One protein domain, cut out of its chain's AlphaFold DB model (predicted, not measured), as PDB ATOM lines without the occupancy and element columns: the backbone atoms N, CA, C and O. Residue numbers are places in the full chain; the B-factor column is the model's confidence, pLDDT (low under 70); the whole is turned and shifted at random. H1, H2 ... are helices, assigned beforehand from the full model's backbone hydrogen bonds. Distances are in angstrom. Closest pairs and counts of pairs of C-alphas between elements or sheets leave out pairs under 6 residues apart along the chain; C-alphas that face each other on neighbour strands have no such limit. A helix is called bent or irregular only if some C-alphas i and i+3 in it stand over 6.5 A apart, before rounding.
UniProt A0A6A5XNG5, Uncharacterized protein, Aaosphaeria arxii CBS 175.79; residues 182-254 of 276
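AT A GLANCE: This is residues 182 to 254 of the 276 residues of an uncharacterized protein of Aaosphaeria arxii CBS 175.79 (UniProt A0A6A5XNG5). Two helices, H1 and H2, form a narrow V, closer together where H1 begins and H2 ends; residues 182 to 206 form a long loop on the side of H1 away from H2. The printed part has 73 residues, 42 of them in two named helices in the order H1, H2, with no named strand; the class is all helix. The whole is only just loose, close to compact, with a radius of gyration of the C-alphas of 13.6 A, and flat, spanning 39 by 29 by 13 A.

IN THESE COORDINATES: Within residues 182 to 206, residues 193 to 194 pair antiparallel with 197 to 198. H1, residues 207 to 225, runs 27.4 A from C-alpha 207 at (12.404, 42.736, -24.832). H2, residues 231 to 253, was assigned as one helix by its hydrogen bonds but is bent: C-alphas 242 and 245 are 6.7 A apart. Its arms are H2a, residues 231 to 242, 16.3 A, and H2b, residues 245 to 253, ending at C-alpha 253 (15.199, 37.195, -29.660). H2b is irregular, with C-alphas 248 and 251 6.7 A apart.

HOW THE PARTS SIT: H1 touches H2b with residues 207 to 212 alone, at a shallow tilt of 32 degrees, opposite ways; the closest C-alphas, Gln 208 and Leu 249, are 5.5 A apart. H1 and H2a are close but not clearly touching; their closest C-alphas, Ile 212 and Met 241, are 6.1 A apart. Every O i to N i+4 pair is within hydrogen-bond range in H1 and H2a; in H2b 2 of 5 are, beside 3 of 6 O i to N i+3 pairs.

THE WHOLE: The farthest C-alphas, Pro 182 and Thr 232, are 40.4 A apart. The printed part has no cut, and the link from H1 to H2 is tight. Residues 195 to 196 have pLDDT under 70.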
ATOM      1  N   PRO A 182      12.549  55.947 -31.042       79.62
ATOM      2  CA  PRO A 182      13.608  56.890 -31.409       79.62
ATOM      3  C   PRO A 182      15.025  56.331 -31.222       79.62
ATOM      4  O   PRO A 182      15.948  56.754 -31.906       79.62
ATOM      5  N   SER A 183      15.192  55.388 -30.291       82.94
ATOM      6  CA  SER A 183      16.465  54.743 -29.957       82.94
ATOM      7  C   SER A 183      16.576  53.311 -30.483       82.94
ATOM      8  O   SER A 183      17.570  52.649 -30.211       82.94
ATOM      9  N   ASN A 184      15.550  52.793 -31.172       86.81
ATOM     10  CA  ASN A 184      15.385  51.362 -31.475       86.81
ATOM     11  C   ASN A 184      15.418  50.432 -30.243       86.81
ATOM     12  O   ASN A 184      15.490  49.216 -30.392       86.81
ATOM     13  N   MET A 185      15.309  50.984 -29.032       92.44
ATOM     14  CA  MET A 185      15.268  50.237 -27.773       92.44
ATOM     15  C   MET A 185      13.847  50.217 -27.204       92.44
ATOM     16  O   MET A 185      13.020  51.079 -27.519       92.44
ATOM     17  N   PHE A 186      13.568  49.254 -26.331       92.62
ATOM     18  CA  PHE A 186      12.349  49.217 -25.530       92.62
ATOM     19  C   PHE A 186      12.444  50.224 -24.397       92.62
ATOM     20  O   PHE A 186      13.472  50.323 -23.738       92.62
ATOM     21  N   GLY A 187      11.384  50.987 -24.173       90.44
ATOM     22  CA  GLY A 187      11.379  52.001 -23.133       90.44
ATOM     23  C   GLY A 187      10.586  53.225 -23.523       90.44
ATOM     24  O   GLY A 187       9.882  53.266 -24.536       90.44
ATOM     25  N   PHE A 188      10.691  54.227 -22.665       85.56
ATOM     26  CA  PHE A 188      10.037  55.500 -22.851       85.56
ATOM     27  C   PHE A 188      10.820  56.584 -22.120       85.56
ATOM     28  O   PHE A 188      11.098  56.472 -20.930       85.56
ATOM     29  N   HIS A 189      11.136  57.656 -22.844       79.81
ATOM     30  CA  HIS A 189      11.817  58.861 -22.346       79.81
ATOM     31  C   HIS A 189      11.139  59.542 -21.139       79.81
ATOM     32  O   HIS A 189      11.763  60.353 -20.461       79.81
ATOM     33  N   VAL A 190       9.873  59.228 -20.865       78.81
ATOM     34  CA  VAL A 190       9.122  59.667 -19.686       78.81
ATOM     35  C   VAL A 190       8.734  58.434 -18.886       78.81
ATOM     36  O   VAL A 190       8.307  57.469 -19.498       78.81
ATOM     37  N   LYS A 191       8.787  58.475 -17.548       77.25
ATOM     38  CA  LYS A 191       8.246  57.401 -16.697       77.25
ATOM     39  C   LYS A 191       6.711  57.443 -16.705       77.25
ATOM     40  O   LYS A 191       6.142  58.361 -16.104       77.25
ATOM     41  N   PRO A 192       6.015  56.508 -17.379       72.62
ATOM     42  CA  PRO A 192       4.569  56.477 -17.381       72.62
ATOM     43  C   PRO A 192       4.021  55.959 -16.057       72.62
ATOM     44  O   PRO A 192       4.738  55.378 -15.243       72.62
ATOM     45  N   LEU A 193       2.723  56.170 -15.845       72.94
ATOM     46  CA  LEU A 193       2.009  55.658 -14.683       72.94
ATOM     47  C   LEU A 193       1.046  54.555 -15.103       72.94
ATOM     48  O   LEU A 193       0.227  54.758 -15.999       72.94
ATOM     49  N   ARG A 194       1.069  53.427 -14.389       70.19
ATOM     50  CA  ARG A 194      -0.022  52.450 -14.381       70.19
ATOM     51  C   ARG A 194      -0.901  52.732 -13.163       70.19
ATOM     52  O   ARG A 194      -0.568  52.353 -12.043       70.19
ATOM     53  N   GLY A 195      -1.985  53.479 -13.365       69.56
ATOM     54  CA  GLY A 195      -2.805  54.005 -12.267       69.56
ATOM     55  C   GLY A 195      -2.049  55.057 -11.441       69.56
ATOM     56  O   GLY A 195      -1.889  56.210 -11.860       69.56
ATOM     57  N   ASN A 196      -1.586  54.678 -10.249       66.31
ATOM     58  CA  ASN A 196      -0.758  55.512  -9.366       66.31
ATOM     59  C   ASN A 196       0.667  54.952  -9.163       66.31
ATOM     60  O   ASN A 196       1.383  55.421  -8.273       66.31
ATOM     61  N   LEU A 197       1.060  53.955  -9.965       72.88
ATOM     62  CA  LEU A 197       2.355  53.283  -9.894       72.88
ATOM     63  C   LEU A 197       3.257  53.745 -11.049       72.88
ATOM     64  O   LEU A 197       2.864  53.572 -12.206       72.88
ATOM     65  N   PRO A 198       4.429  54.347 -10.778       79.56
ATOM     66  CA  PRO A 198       5.402  54.658 -11.823       79.56
ATOM     67  C   PRO A 198       5.958  53.377 -12.446       79.56
ATOM     68  O   PRO A 198       6.289  52.431 -11.747       79.56
ATOM     69  N   LEU A 199       6.061  53.347 -13.769       82.88
ATOM     70  CA  LEU A 199       6.716  52.262 -14.491       82.88
ATOM     71  C   LEU A 199       8.177  52.634 -14.747       82.88
ATOM     72  O   LEU A 199       8.475  53.755 -15.170       82.88
ATOM     73  N   ASP A 200       9.087  51.686 -14.521       88.00
ATOM     74  CA  ASP A 200      10.481  51.842 -14.925       88.00
ATOM     75  C   ASP A 200      10.633  51.558 -16.421       88.00
ATOM     76  O   ASP A 200      10.802  50.420 -16.856       88.00
ATOM     77  N   THR A 201      10.555  52.618 -17.220       89.06
ATOM     78  CA  THR A 201      10.680  52.561 -18.679       89.06
ATOM     79  C   THR A 201      12.045  53.003 -19.183       89.06
ATOM     80  O   THR A 201      12.157  53.460 -20.323       89.06
ATOM     81  N   THR A 202      13.083  52.885 -18.353       92.00
ATOM     82  CA  THR A 202      14.466  53.119 -18.780       92.00
ATOM     83  C   THR A 202      14.787  52.264 -20.009       92.00
ATOM     84  O   THR A 202      14.357  51.112 -20.093       92.00
ATOM     85  N   TRP A 203      15.484  52.854 -20.985       93.81
ATOM     86  CA  TRP A 203      15.737  52.228 -22.281       93.81
ATOM     87  C   TRP A 203      16.523  50.922 -22.147       93.81
ATOM     88  O   TRP A 203      17.555  50.874 -21.482       93.81
ATOM     89  N   ASN A 204      16.058  49.882 -22.833       95.44
ATOM     90  CA  ASN A 204      16.615  48.540 -22.780       95.44
ATOM     91  C   ASN A 204      16.628  47.907 -24.188       95.44
ATOM     92  O   ASN A 204      15.625  47.997 -24.900       95.44
ATOM     93  N   PRO A 205      17.737  47.294 -24.635       94.44
ATOM     94  CA  PRO A 205      17.842  46.776 -25.999       94.44
ATOM     95  C   PRO A 205      17.134  45.428 -26.209       94.44
ATOM     96  O   PRO A 205      16.894  45.061 -27.353       94.44
ATOM     97  N   SER A 206      16.796  44.699 -25.138       95.31
ATOM     98  CA  SER A 206      16.136  43.387 -25.209       95.31
ATOM     99  C   SER A 206      14.737  43.457 -24.613       95.31
ATOM    100  O   SER A 206      14.534  43.983 -23.516       95.31
ATOM    101  N   TRP A 207      13.770  42.872 -25.314       95.69
ATOM    102  CA  TRP A 207      12.404  42.736 -24.832       95.69
ATOM    103  C   TRP A 207      12.348  41.892 -23.561       95.69
ATOM    104  O   TRP A 207      11.658  42.264 -22.611       95.69
ATOM    105  N   GLN A 208      13.100  40.787 -23.512       96.25
ATOM    106  CA  GLN A 208      13.165  39.935 -22.325       96.25
ATOM    107  C   GLN A 208      13.642  40.726 -21.100       96.25
ATOM    108  O   GLN A 208      12.983  40.719 -20.058       96.25
ATOM    109  N   SER A 209      14.767  41.430 -21.225       96.06
ATOM    110  CA  SER A 209      15.343  42.218 -20.129       96.06
ATOM    111  C   SER A 209      14.436  43.380 -19.722       96.06
ATOM    112  O   SER A 209      14.247  43.628 -18.530       96.06
ATOM    113  N   PHE A 210      13.812  44.049 -20.692       95.81
ATOM    114  CA  PHE A 210      12.849  45.116 -20.429       95.81
ATOM    115  C   PHE A 210      11.592  44.617 -19.705       95.81
ATOM    116  O   PHE A 210      11.089  45.276 -18.797       95.81
ATOM    117  N   PHE A 211      11.088  43.431 -20.057       95.31
ATOM    118  CA  PHE A 211       9.953  42.827 -19.365       95.31
ATOM    119  C   PHE A 211      10.290  42.528 -17.898       95.31
ATOM    120  O   PHE A 211       9.504  42.860 -17.011       95.31
ATOM    121  N   ILE A 212      11.468  41.951 -17.630       96.00
ATOM    122  CA  ILE A 212      11.947  41.697 -16.260       96.00
ATOM    123  C   ILE A 212      12.051  43.010 -15.476       96.00
ATOM    124  O   ILE A 212      11.618  43.061 -14.327       96.00
ATOM    125  N   GLN A 213      12.566  44.075 -16.097       94.94
ATOM    126  CA  GLN A 213      12.657  45.412 -15.502       94.94
ATOM    127  C   GLN A 213      11.276  45.950 -15.087       94.94
ATOM    128  O   GLN A 213      11.084  46.326 -13.931       94.94
ATOM    129  N   LEU A 214      10.285  45.921 -15.989       91.94
ATOM    130  CA  LEU A 214       8.912  46.350 -15.684       91.94
ATOM    131  C   LEU A 214       8.260  45.506 -14.583       91.94
ATOM    132  O   LEU A 214       7.553  46.036 -13.720       91.94
ATOM    133  N   PHE A 215       8.475  44.189 -14.628       92.00
ATOM    134  CA  PHE A 215       7.922  43.254 -13.657       92.00
ATOM    135  C   PHE A 215       8.509  43.500 -12.266       92.00
ATOM    136  O   PHE A 215       7.750  43.715 -11.323       92.00
ATOM    137  N   ARG A 216       9.839  43.584 -12.155       91.88
ATOM    138  CA  ARG A 216      10.538  43.887 -10.902       91.88
ATOM    139  C   ARG A 216      10.092  45.220 -10.309       91.88
ATOM    140  O   ARG A 216       9.666  45.246  -9.160       91.88
ATOM    141  N   GLY A 217      10.092  46.293 -11.101       88.62
ATOM    142  CA  GLY A 217       9.673  47.611 -10.616       88.62
ATOM    143  C   GLY A 217       8.223  47.629 -10.116       88.62
ATOM    144  O   GLY A 217       7.903  48.317  -9.150       88.62
ATOM    145  N   SER A 218       7.337  46.827 -10.720       86.50
ATOM    146  CA  SER A 218       5.956  46.686 -10.236       86.50
ATOM    147  C   SER A 218       5.879  45.995  -8.869       86.50
ATOM    148  O   SER A 218       5.046  46.378  -8.052       86.50
ATOM    149  N   LEU A 219       6.734  44.999  -8.621       88.12
ATOM    150  CA  LEU A 219       6.784  44.253  -7.360       88.12
ATOM    151  C   LEU A 219       7.408  45.076  -6.228       88.12
ATOM    152  O   LEU A 219       6.874  45.090  -5.124       88.12
ATOM    153  N   GLU A 220       8.476  45.822  -6.511       87.00
ATOM    154  CA  GLU A 220       9.104  46.728  -5.539       87.00
ATOM    155  C   GLU A 220       8.112  47.790  -5.047       87.00
ATOM    156  O   GLU A 220       8.026  48.084  -3.854       87.00
ATOM    157  N   LEU A 221       7.305  48.340  -5.960       83.69
ATOM    158  CA  LEU A 221       6.261  49.299  -5.607       83.69
ATOM    159  C   LEU A 221       5.112  48.680  -4.811       83.69
ATOM    160  O   LEU A 221       4.523  49.367  -3.974       83.69
ATOM    161  N   ASP A 222       4.774  47.420  -5.086       85.56
ATOM    162  CA  ASP A 222       3.788  46.676  -4.308       85.56
ATOM    163  C   ASP A 222       4.291  46.457  -2.874       85.56
ATOM    164  O   ASP A 222       3.619  46.863  -1.929       85.56
ATOM    165  N   GLN A 223       5.516  45.952  -2.708       85.69
ATOM    166  CA  GLN A 223       6.161  45.761  -1.402       85.69
ATOM    167  C   GLN A 223       6.284  47.057  -0.595       85.69
ATOM    168  O   GLN A 223       6.110  47.044   0.619       85.69
ATOM    169  N   ALA A 224       6.565  48.183  -1.256       84.81
ATOM    170  CA  ALA A 224       6.694  49.476  -0.588       84.81
ATOM    171  C   ALA A 224       5.364  50.024  -0.040       84.81
ATOM    172  O   ALA A 224       5.373  50.915   0.809       84.81
ATOM    173  N   ARG A 225       4.220  49.553  -0.551       80.81
ATOM    174  CA  ARG A 225       2.886  50.068  -0.195       80.81
ATOM    175  C   ARG A 225       2.024  49.070   0.563       80.81
ATOM    176  O   ARG A 225       1.130  49.482   1.294       80.81
ATOM    177  N   ASN A 226       2.274  47.787   0.351       84.56
ATOM    178  CA  ASN A 226       1.503  46.684   0.892       84.56
ATOM    179  C   ASN A 226       2.364  45.865   1.862       84.56
ATOM    180  O   ASN A 226       3.412  46.308   2.330       84.56
ATOM    181  N   ARG A 227       1.894  44.665   2.219       87.00
ATOM    182  CA  ARG A 227       2.660  43.769   3.087       87.00
ATOM    183  C   ARG A 227       3.928  43.284   2.391       87.00
ATOM    184  O   ARG A 227       3.971  43.118   1.173       87.00
ATOM    185  N   GLN A 228       4.911  42.926   3.207       88.38
ATOM    186  CA  GLN A 228       6.050  42.176   2.716       88.38
ATOM    187  C   GLN A 228       5.619  40.800   2.200       88.38
ATOM    188  O   GLN A 228       4.704  40.147   2.721       88.38
ATOM    189  N   TRP A 229       6.299  40.380   1.144       88.00
ATOM    190  CA  TRP A 229       6.101  39.086   0.517       88.00
ATOM    191  C   TRP A 229       6.822  38.035   1.358       88.00
ATOM    192  O   TRP A 229       7.944  38.263   1.815       88.00
ATOM    193  N   SER A 230       6.182  36.895   1.580       92.62
ATOM    194  CA  SER A 230       6.793  35.766   2.283       92.62
ATOM    195  C   SER A 230       7.981  35.212   1.494       92.62
ATOM    196  O   SER A 230       8.075  35.386   0.279       92.62
ATOM    197  N   GLU A 231       8.866  34.485   2.170       93.38
ATOM    198  CA  GLU A 231      10.035  33.853   1.545       93.38
ATOM    199  C   GLU A 231       9.651  32.956   0.354       93.38
ATOM    200  O   GLU A 231      10.297  32.975  -0.693       93.38
ATOM    201  N   THR A 232       8.537  32.223   0.471       93.94
ATOM    202  CA  THR A 232       8.028  31.382  -0.622       93.94
ATOM    203  C   THR A 232       7.594  32.222  -1.825       93.94
ATOM    204  O   THR A 232       7.920  31.879  -2.961       93.94
ATOM    205  N   GLU A 233       6.890  33.334  -1.603       92.81
ATOM    206  CA  GLU A 233       6.453  34.215  -2.690       92.81
ATOM    207  C   GLU A 233       7.649  34.918  -3.361       92.81
ATOM    208  O   GLU A 233       7.688  35.021  -4.587       92.81
ATOM    209  N   GLN A 234       8.660  35.330  -2.587       92.38
ATOM    210  CA  GLN A 234       9.899  35.910  -3.122       92.38
ATOM    211  C   GLN A 234      10.661  34.912  -4.002       92.38
ATOM    212  O   GLN A 234      11.060  35.249  -5.117       92.38
ATOM    213  N   LYS A 235      10.782  33.657  -3.557       94.25
ATOM    214  CA  LYS A 235      11.406  32.590  -4.348       94.25
ATOM    215  C   LYS A 235      10.662  32.337  -5.663       94.25
ATOM    216  O   LYS A 235      11.294  32.141  -6.699       94.25
ATOM    217  N   LEU A 236       9.328  32.378  -5.654       94.81
ATOM    218  CA  LEU A 236       8.517  32.233  -6.870       94.81
ATOM    219  C   LEU A 236       8.697  33.409  -7.840       94.81
ATOM    220  O   LEU A 236       8.796  33.193  -9.052       94.81
ATOM    221  N   ILE A 237       8.763  34.642  -7.330       94.12
ATOM    222  CA  ILE A 237       9.094  35.830  -8.132       94.12
ATOM    223  C   ILE A 237      10.452  35.647  -8.810       94.12
ATOM    224  O   ILE A 237      10.573  35.856 -10.020       94.12
ATOM    225  N   GLU A 238      11.465  35.246  -8.042       94.88
ATOM    226  CA  GLU A 238      12.818  35.048  -8.546       94.88
ATOM    227  C   GLU A 238      12.834  33.986  -9.645       94.88
ATOM    228  O   GLU A 238      13.263  34.276 -10.760       94.88
ATOM    229  N   GLN A 239      12.258  32.807  -9.389       96.38
ATOM    230  CA  GLN A 239      12.134  31.734 -10.381       96.38
ATOM    231  C   GLN A 239      11.375  32.173 -11.639       96.38
ATOM    232  O   GLN A 239      11.696  31.751 -12.753       96.38
ATOM    233  N   THR A 240      10.373  33.041 -11.488       96.62
ATOM    234  CA  THR A 240       9.649  33.606 -12.629       96.62
ATOM    235  C   THR A 240      10.583  34.452 -13.490       96.62
ATOM    236  O   THR A 240      10.625  34.271 -14.706       96.62
ATOM    237  N   MET A 241      11.377  35.333 -12.879       96.69
ATOM    238  CA  MET A 241      12.321  36.188 -13.604       96.69
ATOM    239  C   MET A 241      13.510  35.416 -14.189       96.69
ATOM    240  O   MET A 241      13.969  35.767 -15.273       96.69
ATOM    241  N   THR A 242      14.012  34.385 -13.505       97.31
ATOM    242  CA  THR A 242      15.231  33.658 -13.904       97.31
ATOM    243  C   THR A 242      14.967  32.476 -14.830       97.31
ATOM    244  O   THR A 242      15.837  32.124 -15.626       97.31
ATOM    245  N   HIS A 243      13.779  31.868 -14.775       96.44
ATOM    246  CA  HIS A 243      13.466  30.673 -15.563       96.44
ATOM    247  C   HIS A 243      12.270  30.858 -16.488       96.44
ATOM    248  O   HIS A 243      12.361  30.535 -17.673       96.44
ATOM    249  N   VAL A 244      11.149  31.375 -15.980       97.75
ATOM    250  CA  VAL A 244       9.910  31.456 -16.771       97.75
ATOM    251  C   VAL A 244      10.038  32.506 -17.867       97.75
ATOM    252  O   VAL A 244       9.839  32.194 -19.040       97.75
ATOM    253  N   VAL A 245      10.410  33.737 -17.509       97.06
ATOM    254  CA  VAL A 245      10.520  34.837 -18.472       97.06
ATOM    255  C   VAL A 245      11.542  34.521 -19.573       97.06
ATOM    256  O   VAL A 245      11.166  34.632 -20.741       97.06
ATOM    257  N   PRO A 246      12.769  34.042 -19.280       96.94
ATOM    258  CA  PRO A 246      13.717  33.678 -20.330       96.94
ATOM    259  C   PRO A 246      13.239  32.527 -21.214       96.94
ATOM    260  O   PRO A 246      13.442  32.555 -22.424       96.94
ATOM    261  N   ARG A 247      12.542  31.534 -20.650       97.44
ATOM    262  CA  ARG A 247      12.009  30.410 -21.432       97.44
ATOM    263  C   ARG A 247      10.888  30.829 -22.384       97.44
ATOM    264  O   ARG A 247      10.764  30.247 -23.458       97.44
ATOM    265  N   VAL A 248      10.072  31.809 -21.996       96.81
ATOM    266  CA  VAL A 248       8.930  32.282 -22.793       96.81
ATOM    267  C   VAL A 248       9.347  33.357 -23.798       96.81
ATOM    268  O   VAL A 248       8.947  33.293 -24.958       96.81
ATOM    269  N   LEU A 249      10.148  34.340 -23.374       97.00
ATOM    270  CA  LEU A 249      10.501  35.501 -24.196       97.00
ATOM    271  C   LEU A 249      11.842  35.353 -24.916       97.00
ATOM    272  O   LEU A 249      11.970  35.857 -26.026       97.00
ATOM    273  N   GLY A 250      12.804  34.623 -24.349       95.81
ATOM    274  CA  GLY A 250      14.126  34.421 -24.951       95.81
ATOM    275  C   GLY A 250      14.098  33.816 -26.356       95.81
ATOM    276  O   GLY A 250      14.850  34.273 -27.221       95.81
ATOM    277  N   PRO A 251      13.195  32.864 -26.675       97.00
ATOM    278  CA  PRO A 251      13.017  32.417 -28.049       97.00
ATOM    279  C   PRO A 251      12.776  33.578 -29.027       97.00
ATOM    280  O   PRO A 251      13.359  33.587 -30.103       97.00
ATOM    281  N   LEU A 252      11.997  34.599 -28.665       96.06
ATOM    282  CA  LEU A 252      11.634  35.694 -29.576       96.06
ATOM    283  C   LEU A 252      12.836  36.522 -30.069       96.06
ATOM    284  O   LEU A 252      12.719  37.208 -31.081       96.06
ATOM    285  N   GLU A 253      13.976  36.432 -29.382       95.56
ATOM    286  CA  GLU A 253      15.199  37.195 -29.660       95.56
ATOM    287  C   GLU A 253      16.403  36.286 -29.996       95.56
ATOM    288  O   GLU A 253      17.548  36.732 -29.997       95.56
ATOM    289  N   THR A 254      16.171  34.995 -30.268       94.94
ATOM    290  CA  THR A 254      17.220  34.007 -30.593       94.94
ATOM    291  C   THR A 254      16.981  33.325 -31.941       94.94
ATOM    292  O   THR A 254      15.866  33.314 -32.475       94.94
TER     293      THR A 254